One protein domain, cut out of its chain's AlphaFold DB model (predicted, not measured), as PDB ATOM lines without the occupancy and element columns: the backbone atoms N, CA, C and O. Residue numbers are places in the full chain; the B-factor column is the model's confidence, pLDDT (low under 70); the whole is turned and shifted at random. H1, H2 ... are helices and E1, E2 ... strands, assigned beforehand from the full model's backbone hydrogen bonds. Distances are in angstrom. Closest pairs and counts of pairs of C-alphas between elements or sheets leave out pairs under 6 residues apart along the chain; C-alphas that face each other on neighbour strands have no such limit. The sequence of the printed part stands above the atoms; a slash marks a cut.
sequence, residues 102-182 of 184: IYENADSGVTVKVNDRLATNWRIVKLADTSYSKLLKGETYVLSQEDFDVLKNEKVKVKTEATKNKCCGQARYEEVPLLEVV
ATOM      1  N   ILE A 102      26.038 -27.006  51.899       93.88
ATOM      2  CA  ILE A 102      26.545 -25.631  51.833       93.88
ATOM      3  C   ILE A 102      27.826 -25.558  52.669       93.88
ATOM      4  O   ILE A 102      27.905 -26.209  53.708       93.88
ATOM      5  N   TYR A 103      28.823 -24.806  52.204       94.31
ATOM      6  CA  TYR A 103      30.068 -24.620  52.948       94.31
ATOM      7  C   TYR A 103      29.799 -23.913  54.276       94.31
ATOM      8  O   TYR A 103      29.137 -22.875  54.313       94.31
ATOM      9  N   GLU A 104      30.327 -24.476  55.355       94.19
ATOM     10  CA  GLU A 104      30.275 -23.873  56.680       94.19
ATOM     11  C   GLU A 104      31.499 -22.980  56.871       94.19
ATOM     12  O   GLU A 104      32.616 -23.380  56.553       94.19
ATOM     13  N   ASN A 105      31.292 -21.764  57.374       93.38
ATOM     14  CA  ASN A 105      32.384 -20.822  57.593       93.38
ATOM     15  C   ASN A 105      33.420 -21.391  58.563       93.38
ATOM     16  O   ASN A 105      33.067 -21.863  59.643       93.38
ATOM     17  N   ALA A 106      34.692 -21.273  58.193       92.81
ATOM     18  CA  ALA A 106      35.786 -21.538  59.106       92.81
ATOM     19  C   ALA A 106      35.870 -20.430  60.168       92.81
ATOM     20  O   ALA A 106      35.562 -19.268  59.896       92.81
ATOM     21  N   ASP A 107      36.360 -20.774  61.361       89.88
ATOM     22  CA  ASP A 107      36.564 -19.809  62.453       89.88
ATOM     23  C   ASP A 107      37.575 -18.706  62.087       89.88
ATOM     24  O   ASP A 107      37.526 -17.595  62.616       89.88
ATOM     25  N   SER A 108      38.508 -19.008  61.179       91.56
ATOM     26  CA  SER A 108      39.527 -18.077  60.697       91.56
ATOM     27  C   SER A 108      39.956 -18.402  59.271       91.56
ATOM     28  O   SER A 108      40.077 -19.579  58.921       91.56
ATOM     29  N   GLY A 109      40.273 -17.374  58.484       92.50
ATOM     30  CA  GLY A 109      40.831 -17.538  57.147       92.50
ATOM     31  C   GLY A 109      40.566 -16.340  56.242       92.50
ATOM     32  O   GLY A 109      40.612 -15.197  56.699       92.50
ATOM     33  N   VAL A 110      40.321 -16.597  54.957       94.75
ATOM     34  CA  VAL A 110      40.137 -15.558  53.937       94.75
ATOM     35  C   VAL A 110      38.653 -15.341  53.673       94.75
ATOM     36  O   VAL A 110      37.936 -16.265  53.284       94.75
ATOM     37  N   THR A 111      38.203 -14.101  53.840       95.81
ATOM     38  CA  THR A 111      36.839 -13.699  53.501       95.81
ATOM     39  C   THR A 111      36.690 -13.591  51.987       95.81
ATOM     40  O   THR A 111      37.390 -12.823  51.322       95.81
ATOM     41  N   VAL A 112      35.764 -14.358  51.423       94.62
ATOM     42  CA  VAL A 112      35.508 -14.402  49.982       94.62
ATOM     43  C   VAL A 112      34.021 -14.322  49.672       94.62
ATOM     44  O   VAL A 112      33.160 -14.678  50.478       94.62
ATOM     45  N   LYS A 113      33.720 -13.907  48.446       94.62
ATOM     46  CA  LYS A 113      32.402 -14.017  47.822       94.62
ATOM     47  C   LYS A 113      32.512 -14.785  46.520       94.62
ATOM     48  O   LYS A 113      33.532 -14.745  45.836       94.62
ATOM     49  N   VAL A 114      31.442 -15.481  46.163       93.25
ATOM     50  CA  VAL A 114      31.331 -16.085  44.836       93.25
ATOM     51  C   VAL A 114      31.048 -14.986  43.816       93.25
ATOM     52  O   VAL A 114      30.168 -14.161  44.041       93.25
ATOM     53  N   ASN A 115      31.749 -15.009  42.681       90.81
ATOM     54  CA  ASN A 115      31.611 -14.000  41.637       90.81
ATOM     55  C   ASN A 115      30.146 -13.824  41.189       90.81
ATOM     56  O   ASN A 115      29.492 -14.766  40.718       90.81
ATOM     57  N   ASP A 116      29.646 -12.590  41.254       89.00
ATOM     58  CA  ASP A 116      28.250 -12.272  40.944       89.00
ATOM     59  C   ASP A 116      27.884 -12.474  39.468       89.00
ATOM     60  O   ASP A 116      26.708 -12.497  39.094       89.00
ATOM     61  N   ARG A 117      28.864 -12.679  38.590       87.56
ATOM     62  CA  ARG A 117      28.633 -12.942  37.167       87.56
ATOM     63  C   ARG A 117      28.264 -14.395  36.871       87.56
ATOM     64  O   ARG A 117      27.973 -14.718  35.716       87.56
ATOM     65  N   LEU A 118      28.241 -15.271  37.878       86.88
ATOM     66  CA  LEU A 118      27.745 -16.633  37.716       86.88
ATOM     67  C   LEU A 118      26.293 -16.657  37.223       86.88
ATOM     68  O   LEU A 118      25.430 -15.910  37.690       86.88
ATOM     69  N   ALA A 119      26.035 -17.572  36.285       83.00
ATOM     70  CA  ALA A 119      24.700 -17.817  35.743       83.00
ATOM     71  C   ALA A 119      23.793 -18.580  36.724       83.00
ATOM     72  O   ALA A 119      22.575 -18.442  36.671       83.00
ATOM     73  N   THR A 120      24.382 -19.401  37.596       86.25
ATOM     74  CA  THR A 120      23.680 -20.166  38.630       86.25
ATOM     75  C   THR A 120      23.794 -19.469  39.984       86.25
ATOM     76  O   THR A 120      24.781 -18.789  40.254       86.25
ATOM     77  N   ASN A 121      22.809 -19.679  40.861       89.31
ATOM     78  CA  ASN A 121      22.811 -19.129  42.227       89.31
ATOM     79  C   ASN A 121      23.779 -19.849  43.179       89.31
ATOM     80  O   ASN A 121      23.877 -19.490  44.344       89.31
ATOM     81  N   TRP A 122      24.458 -20.889  42.707       91.19
ATOM     82  CA  TRP A 122      25.403 -21.666  43.492       91.19
ATOM     83  C   TRP A 122      26.479 -22.272  42.596       91.19
ATOM     84  O   TRP A 122      26.291 -22.421  41.379       91.19
ATOM     85  N   ARG A 123      27.590 -22.666  43.214       90.50
ATOM     86  CA  ARG A 123      28.674 -23.422  42.591       90.50
ATOM     87  C   ARG A 123      29.116 -24.553  43.512       90.50
ATOM     88  O   ARG A 123      29.175 -24.374  44.718       90.50
ATOM     89  N   ILE A 124      29.411 -25.710  42.925       91.12
ATOM     90  CA  ILE A 124      30.056 -26.814  43.641       91.12
ATOM     91  C   ILE A 124      31.555 -26.679  43.462       91.12
ATOM     92  O   ILE A 124      32.014 -26.506  42.330       91.12
ATOM     93  N   VAL A 125      32.269 -26.769  44.574       91.56
ATOM     94  CA  VAL A 125      33.721 -26.656  44.671       91.56
ATOM     95  C   VAL A 125      34.289 -27.896  45.344       91.56
ATOM     96  O   VAL A 125      33.608 -28.535  46.151       91.56
ATOM     97  N   LYS A 126      35.522 -28.244  44.982       91.88
ATOM     98  CA  LYS A 126      36.287 -29.315  45.621       91.88
ATOM     99  C   LYS A 126      37.206 -28.687  46.666       91.88
ATOM    100  O   LYS A 126      38.010 -27.828  46.322       91.88
ATOM    101  N   LEU A 127      37.049 -29.095  47.916       92.69
ATOM    102  CA  LEU A 127      37.805 -28.570  49.052       92.69
ATOM    103  C   LEU A 127      39.178 -29.245  49.182       92.69
ATOM    104  O   LEU A 127      39.477 -30.212  48.469       92.69
ATOM    105  N   ALA A 128      40.013 -28.751  50.100       91.75
ATOM    106  CA  ALA A 128      41.351 -29.295  50.338       91.75
ATOM    107  C   ALA A 128      41.323 -30.754  50.820       91.75
ATOM    108  O   ALA A 128      42.152 -31.566  50.409       91.75
ATOM    109  N   ASP A 129      40.302 -31.124  51.597       89.81
ATOM    110  CA  ASP A 129      40.057 -32.493  52.061       89.81
ATOM    111  C   ASP A 129      39.473 -33.421  50.975       89.81
ATOM    112  O   ASP A 129      39.113 -34.567  51.256       89.81
ATOM    113  N   THR A 130      39.382 -32.946  49.728       87.12
ATOM    114  CA  THR A 130      38.807 -33.624  48.556       87.12
ATOM    115  C   THR A 130      37.294 -33.844  48.583       87.12
ATOM    116  O   THR A 130      36.747 -34.498  47.683       87.12
ATOM    117  N   SER A 131      36.607 -33.296  49.585       88.62
ATOM    118  CA  SER A 131      35.153 -33.276  49.640       88.62
ATOM    119  C   SER A 131      34.573 -32.231  48.684       88.62
ATOM    120  O   SER A 131      35.274 -31.381  48.129       88.62
ATOM    121  N   TYR A 132      33.265 -32.331  48.462       90.44
ATOM    122  CA  TYR A 132      32.518 -31.388  47.649       90.44
ATOM    123  C   TYR A 132      31.604 -30.552  48.524       90.44
ATOM    124  O   TYR A 132      30.845 -31.089  49.331       90.44
ATOM    125  N   SER A 133      31.637 -29.245  48.301       92.56
ATOM    126  CA  SER A 133      30.782 -28.299  49.000       92.56
ATOM    127  C   SER A 133      30.161 -27.299  48.034       92.56
ATOM    128  O   SER A 133      30.597 -27.146  46.889       92.56
ATOM    129  N   LYS A 134      29.084 -26.657  48.472       93.88
ATOM    130  CA  LYS A 134      28.293 -25.706  47.699       93.88
ATOM    131  C   LYS A 134      28.514 -24.301  48.249       93.88
ATOM    132  O   LYS A 134      28.216 -24.035  49.407       93.88
ATOM    133  N   LEU A 135      28.972 -23.400  47.388       93.81
ATOM    134  CA  LEU A 135      29.038 -21.970  47.669       93.81
ATOM    135  C   LEU A 135      27.860 -21.272  46.994       93.81
ATOM    136  O   LEU A 135      27.617 -21.471  45.797       93.81
ATOM    137  N   LEU A 136      27.116 -20.476  47.753       93.50
ATOM    138  CA  LEU A 136      25.967 -19.723  47.268       93.50
ATOM    139  C   LEU A 136      26.393 -18.331  46.795       93.50
ATOM    140  O   LEU A 136      27.265 -17.676  47.363       93.50
ATOM    141  N   LYS A 137      25.770 -17.876  45.712       92.44
ATOM    142  CA  LYS A 137      25.978 -16.537  45.164       92.44
ATOM    143  C   LYS A 137      25.323 -15.495  46.072       92.44
ATOM    144  O   LYS A 137      24.188 -15.685  46.500       92.44
ATOM    145  N   GLY A 138      26.016 -14.382  46.305       88.88
ATOM    146  CA  GLY A 138      25.567 -13.306  47.194       88.88
ATOM    147  C   GLY A 138      25.848 -13.552  48.681       88.88
ATOM    148  O   GLY A 138      25.667 -12.638  49.483       88.88
ATOM    149  N   GLU A 139      26.330 -14.741  49.051       92.69
ATOM    150  CA  GLU A 139      26.797 -15.032  50.406       92.69
ATOM    151  C   GLU A 139      28.294 -14.745  50.550       92.69
ATOM    152  O   GLU A 139      29.063 -14.805  49.586       92.69
ATOM    153  N   THR A 140      28.693 -14.393  51.772       94.06
ATOM    154  CA  THR A 140      30.096 -14.179  52.143       94.06
ATOM    155  C   THR A 140      30.547 -15.366  52.969       94.06
ATOM    156  O   THR A 140      29.884 -15.704  53.950       94.06
ATOM    157  N   TYR A 141      31.668 -15.966  52.579       94.81
ATOM    158  CA  TYR A 141      32.250 -17.098  53.281       94.81
ATOM    159  C   TYR A 141      33.607 -16.738  53.869       94.81
ATOM    160  O   TYR A 141      34.373 -15.995  53.255       94.81
ATOM    161  N   VAL A 142      33.921 -17.301  55.030       96.25
ATOM    162  CA  VAL A 142      35.284 -17.340  55.569       96.25
ATOM    163  C   VAL A 142      35.844 -18.712  55.227       96.25
ATOM    164  O   VAL A 142      35.476 -19.707  55.852       96.25
ATOM    165  N   LEU A 143      36.681 -18.779  54.191       95.50
ATOM    166  CA  LEU A 143      37.347 -20.022  53.809       95.50
ATOM    167  C   LEU A 143      38.583 -20.228  54.671       95.50
ATOM    168  O   LEU A 143      39.356 -19.288  54.865       95.50
ATOM    169  N   SER A 144      38.814 -21.465  55.110       96.25
ATOM    170  CA  SER A 144      40.109 -21.846  55.678       96.25
ATOM    171  C   SER A 144      41.243 -21.523  54.692       96.25
ATOM    172  O   SER A 144      41.034 -21.479  53.476       96.25
ATOM    173  N   GLN A 145      42.460 -21.293  55.194       95.44
ATOM    174  CA  GLN A 145      43.603 -20.994  54.321       95.44
ATOM    175  C   GLN A 145      43.862 -22.130  53.314       95.44
ATOM    176  O   GLN A 145      44.142 -21.864  52.147       95.44
ATOM    177  N   GLU A 146      43.705 -23.382  53.750       95.75
ATOM    178  CA  GLU A 146      43.892 -24.572  52.914       95.75
ATOM    179  C   GLU A 146      42.867 -24.632  51.775       95.75
ATOM    180  O   GLU A 146      43.244 -24.793  50.612       95.75
ATOM    181  N   ASP A 147      41.581 -24.427  52.077       95.25
ATOM    182  CA  ASP A 147      40.523 -24.413  51.060       95.25
ATOM    183  C   ASP A 147      40.683 -23.232  50.101       95.25
ATOM    184  O   ASP A 147      40.516 -23.374  48.887       95.25
ATOM    185  N   PHE A 148      41.046 -22.060  50.625       95.44
ATOM    186  CA  PHE A 148      41.309 -20.889  49.801       95.44
ATOM    187  C   PHE A 148      42.453 -21.144  48.818       95.44
ATOM    188  O   PHE A 148      42.337 -20.803  47.642       95.44
ATOM    189  N   ASP A 149      43.544 -21.771  49.253       94.88
ATOM    190  CA  ASP A 149      44.695 -22.028  48.389       94.88
ATOM    191  C   ASP A 149      44.386 -22.993  47.238       94.88
ATOM    192  O   ASP A 149      44.950 -22.833  46.148       94.88
ATOM    193  N   VAL A 150      43.451 -23.925  47.441       93.06
ATOM    194  CA  VAL A 150      42.923 -24.805  46.386       93.06
ATOM    195  C   VAL A 150      42.025 -24.032  45.414       93.06
ATOM    196  O   VAL A 150      42.123 -24.220  44.200       93.06
ATOM    197  N   LEU A 151      41.182 -23.128  45.919       93.06
ATOM    198  CA  LEU A 151      40.132 -22.475  45.129       93.06
ATOM    199  C   LEU A 151      40.530 -21.133  44.500       93.06
ATOM    200  O   LEU A 151      39.909 -20.710  43.526       93.06
ATOM    201  N   LYS A 152      41.569 -20.454  44.996       93.06
ATOM    202  CA  LYS A 152      41.945 -19.086  44.576       93.06
ATOM    203  C   LYS A 152      42.226 -18.935  43.081       93.06
ATOM    204  O   LYS A 152      42.097 -17.844  42.534       93.06
ATOM    205  N   ASN A 153      42.620 -20.024  42.422       91.94
ATOM    206  CA  ASN A 153      42.941 -20.046  40.997       91.94
ATOM    207  C   ASN A 153      41.817 -20.638  40.133       91.94
ATOM    208  O   ASN A 153      41.966 -20.684  38.908       91.94
ATOM    209  N   GLU A 154      40.707 -21.092  40.726       90.69
ATOM    210  CA  GLU A 154      39.580 -21.597  39.948       90.69
ATOM    211  C   GLU A 154      38.952 -20.477  39.119       90.69
ATOM    212  O   GLU A 154      38.648 -19.381  39.599       90.69
ATOM    213  N   LYS A 155      38.722 -20.785  37.842       92.19
ATOM    214  CA  LYS A 155      38.061 -19.893  36.895       92.19
ATOM    215  C   LYS A 155      36.793 -20.528  36.359       92.19
ATOM    216  O   LYS A 155      36.713 -21.735  36.126       92.19
ATOM    217  N   VAL A 156      35.803 -19.688  36.106       89.88
ATOM    218  CA  VAL A 156      34.511 -20.075  35.549       89.88
ATOM    219  C   VAL A 156      34.256 -19.342  34.243       89.88
ATOM    220  O   VAL A 156      34.547 -18.157  34.098       89.88
ATOM    221  N   LYS A 157      33.690 -20.067  33.272       89.62
ATOM    222  CA  LYS A 157      33.279 -19.490  31.992       89.62
ATOM    223  C   LYS A 157      31.927 -18.815  32.146       89.62
ATOM    224  O   LYS A 157      30.913 -19.485  32.346       89.62
ATOM    225  N   VAL A 158      31.908 -17.497  32.010       89.25
ATOM    226  CA  VAL A 158      30.695 -16.671  32.038       89.25
ATOM    227  C   VAL A 158      30.488 -16.013  30.684       89.25
ATOM    228  O   VAL A 158      31.419 -15.882  29.890       89.25
ATOM    229  N   LYS A 159      29.255 -15.600  30.384       88.81
ATOM    230  CA  LYS A 159      29.015 -14.782  29.192       88.81
ATOM    231  C   LYS A 159      29.668 -13.413  29.389       88.81
ATOM    232  O   LYS A 159      29.495 -12.781  30.433       88.81
ATOM    233  N   THR A 160      30.364 -12.950  28.358       87.50
ATOM    234  CA  THR A 160      30.866 -11.572  28.271       87.50
ATOM    235  C   THR A 160      29.728 -10.575  28.458       87.50
ATOM    236  O   THR A 160      28.599 -10.825  28.021       87.50
ATOM    237  N   GLU A 161      30.014  -9.416  29.051       84.69
ATOM    238  CA  GLU A 161      28.993  -8.387  29.295       84.69
ATOM    239  C   GLU A 161      28.247  -7.980  28.018       84.69
ATOM    240  O   GLU A 161      27.023  -7.854  28.026       84.69
ATOM    241  N   ALA A 162      28.968  -7.888  26.898       84.50
ATOM    242  CA  ALA A 162      28.421  -7.535  25.590       84.50
ATOM    243  C   ALA A 162      27.401  -8.551  25.038       84.50
ATOM    244  O   ALA A 162      26.594  -8.221  24.165       84.50
ATOM    245  N   THR A 163      27.432  -9.805  25.502       84.12
ATOM    246  CA  THR A 163      26.568 -10.876  24.977       84.12
ATOM    247  C   THR A 163      25.788 -11.627  26.054       84.12
ATOM    248  O   THR A 163      25.156 -12.641  25.752       84.12
ATOM    249  N   LYS A 164      25.743 -11.108  27.288       81.44
ATOM    250  CA  LYS A 164      25.034 -11.731  28.420       81.44
ATOM    251  C   LYS A 164      23.559 -12.036  28.125       81.44
ATOM    252  O   LYS A 164      23.077 -13.113  28.470       81.44
ATOM    253  N   ASN A 165      22.899 -11.154  27.373       82.88
ATOM    254  CA  ASN A 165      21.487 -11.278  26.990       82.88
ATOM    255  C   ASN A 165      21.253 -12.083  25.699       82.88
ATOM    256  O   ASN A 165      20.111 -12.244  25.280       82.88
ATOM    257  N   LYS A 166      22.307 -12.567  25.030       81.31
ATOM    258  CA  LYS A 166      22.172 -13.307  23.770       81.31
ATOM    259  C   LYS A 166      22.014 -14.805  24.022       81.31
ATOM    260  O   LYS A 166      22.655 -15.378  24.912       81.31
ATOM    261  N   CYS A 167      21.159 -15.436  23.223       72.94
ATOM    262  CA  CYS A 167      20.944 -16.881  23.226       72.94
ATOM    263  C   CYS A 167      22.094 -17.635  22.530       72.94
ATOM    264  O   CYS A 167      23.003 -17.043  21.939       72.94
ATOM    265  N   CYS A 168      22.080 -18.959  22.671       70.19
ATOM    266  CA  CYS A 168      23.138 -19.878  22.252       70.19
ATOM    267  C   CYS A 168      23.521 -19.681  20.768       70.19
ATOM    268  O   CYS A 168      22.648 -19.554  19.917       70.19
ATOM    269  N   GLY A 169      24.827 -19.631  20.467       72.62
ATOM    270  CA  GLY A 169      25.378 -19.416  19.115       72.62
ATOM    271  C   GLY A 169      25.916 -18.002  18.849       72.62
ATOM    272  O   GLY A 169      26.824 -17.838  18.040       72.62
ATOM    273  N   GLN A 170      25.431 -16.988  19.574       81.00
ATOM    274  CA  GLN A 170      25.948 -15.607  19.504       81.00
ATOM    275  C   GLN A 170      26.605 -15.131  20.807       81.00
ATOM    276  O   GLN A 170      27.175 -14.037  20.859       81.00
ATOM    277  N   ALA A 171      26.496 -15.929  21.870       83.62
ATOM    278  CA  ALA A 171      27.122 -15.650  23.150       83.62
ATOM    279  C   ALA A 171      28.635 -15.893  23.071       83.62
ATOM    280  O   ALA A 171      29.085 -16.964  22.665       83.62
ATOM    281  N   ARG A 172      29.414 -14.893  23.481       88.25
ATOM    282  CA  ARG A 172      30.857 -15.009  23.697       88.25
ATOM    283  C   ARG A 172      31.110 -15.206  25.180       88.25
ATOM    284  O   ARG A 172      30.493 -14.522  25.999       88.25
ATOM    285  N   TYR A 173      32.025 -16.107  25.503       89.56
ATOM    286  CA  TYR A 173      32.360 -16.466  26.874       89.56
ATOM    287  C   TYR A 173      33.750 -15.951  27.231       89.56
ATOM    288  O   TYR A 173      34.622 -15.872  26.369       89.56
ATOM    289  N   GLU A 174      33.938 -15.623  28.499       91.69
ATOM    290  CA  GLU A 174      35.227 -15.277  29.089       91.69
ATOM    291  C   GLU A 174      35.417 -16.036  30.402       91.69
ATOM    292  O   GLU A 174      34.451 -16.533  30.987       91.69
ATOM    293  N   GLU A 175      36.665 -16.149  30.842       92.94
ATOM    294  CA  GLU A 175      37.024 -16.795  32.100       92.94
ATOM    295  C   GLU A 175      37.211 -15.738  33.183       92.94
ATOM    296  O   GLU A 175      38.073 -14.869  33.063       92.94
ATOM    297  N   VAL A 176      36.415 -15.831  34.244       91.94
ATOM    298  CA  VAL A 176      36.526 -14.972  35.429       91.94
ATOM    299  C   VAL A 176      36.900 -15.819  36.646       91.94
ATOM    300  O   VAL A 176      36.564 -17.008  36.666       91.94
ATOM    301  N   PRO A 177      37.590 -15.255  37.652       93.50
ATOM    302  CA  PRO A 177      37.819 -15.941  38.920       93.50
ATOM    303  C   PRO A 177      36.496 -16.377  39.551       93.50
ATOM    304  O   PRO A 177      35.507 -15.642  39.494       93.50
ATOM    305  N   LEU A 178      36.470 -17.570  40.145       93.62
ATOM    306  CA  LEU A 178      35.301 -18.037  40.885       93.62
ATOM    307  C   LEU A 178      35.070 -17.202  42.150       93.62
ATOM    308  O   LEU A 178      33.926 -16.874  42.463       93.62
ATOM    309  N   LEU A 179      36.153 -16.899  42.863       94.88
ATOM    310  CA  LEU A 179      36.133 -16.209  44.145       94.88
ATOM    311  C   LEU A 179      36.609 -14.764  43.995       94.88
ATOM    312  O   LEU A 179      37.564 -14.476  43.274       94.88
ATOM    313  N   GLU A 180      35.958 -13.872  44.726       93.56
ATOM    314  CA  GLU A 180      36.353 -12.485  44.929       93.56
ATOM    315  C   GLU A 180      36.755 -12.324  46.396       93.56
ATOM    316  O   GLU A 180      35.947 -12.565  47.293       93.56
ATOM    317  N   VAL A 181      38.016 -11.964  46.647       92.62
ATOM    318  CA  VAL A 181      38.506 -11.713  48.009       92.62
ATOM    319  C   VAL A 181      37.915 -10.398  48.502       92.62
ATOM    320  O   VAL A 181      38.050  -9.365  47.841       92.62
ATOM    321  N   VAL A 182      37.264 -10.439  49.661       90.00
ATOM    322  CA  VAL A 182      36.733  -9.255  50.333       90.00
ATOM    323  C   VAL A 182      37.812  -8.773  51.293       90.00
ATOM    324  O   VAL A 182      38.042  -9.389  52.329       90.00
TER     325      VAL A 182
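Overview. This is residues 102 to 182 of the 184 residues of an uncharacterized protein of Lactococcus lactis subsp. lactis (UniProt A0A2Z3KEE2). A small body carries a long arm: the body is a three-strand sheet, E4, E1 and E7, with the short helix H1 over one face and the hairpin of E2 and E3 close by. The arm is the hairpin of E5 and E6, and residues 165 to 170 in its loop stick out. The printed part has 81 residues, running E1 E2 E3 E4 H1 E5 E6 E7; it is mostly strand, with 39 residues in named elements, under half. It is only just compact, close to loose, with a radius of gyration of the C-alphas of 13.7 A and spans of 43 by 22 by 19 A.

Along the chain. Find C-alpha 110 at (40.137, -15.558, 53.937); from there E1 runs 12.7 A to residue 114. Beside it look for E4, residues 140 to 143, and E7, residues 179 to 181, which ends at (38.506, -11.713, 48.009). H1 is residues 145 to 151, 9.9 A. E2, residues 122 to 126, spans 13.5 A and E3, residues 132 to 136, 13.4 A. E5 is residues 155 to 159, 12.9 A, and E6 residues 173 to 177, 13.2 A.

Arrangement. Start at E1, the inner strand, antiparallel to E4 (N 112 and O 141, 2.8 A) and E7 (N 113 and O 180, 2.8 A). H1 is on this sheet at a height of 7.6 A, its O i to N i+4 pairs within hydrogen-bond range. The closest C-alphas of E1 and E3 are Val 114 and Leu 135, 6.9 A. In the hairpins, see N 123 and O 135, 2.8 A, and N 156 and O 176, 2.8 A. E6 runs on into E7 at 43 degrees.

Size, cuts and confidence. The farthest C-alphas, Asp 107 and Gly 169, are 44.8 A apart. The printed part has no cut; E5 to E6 is the long link. No printed residue is under 70 in pLDDT.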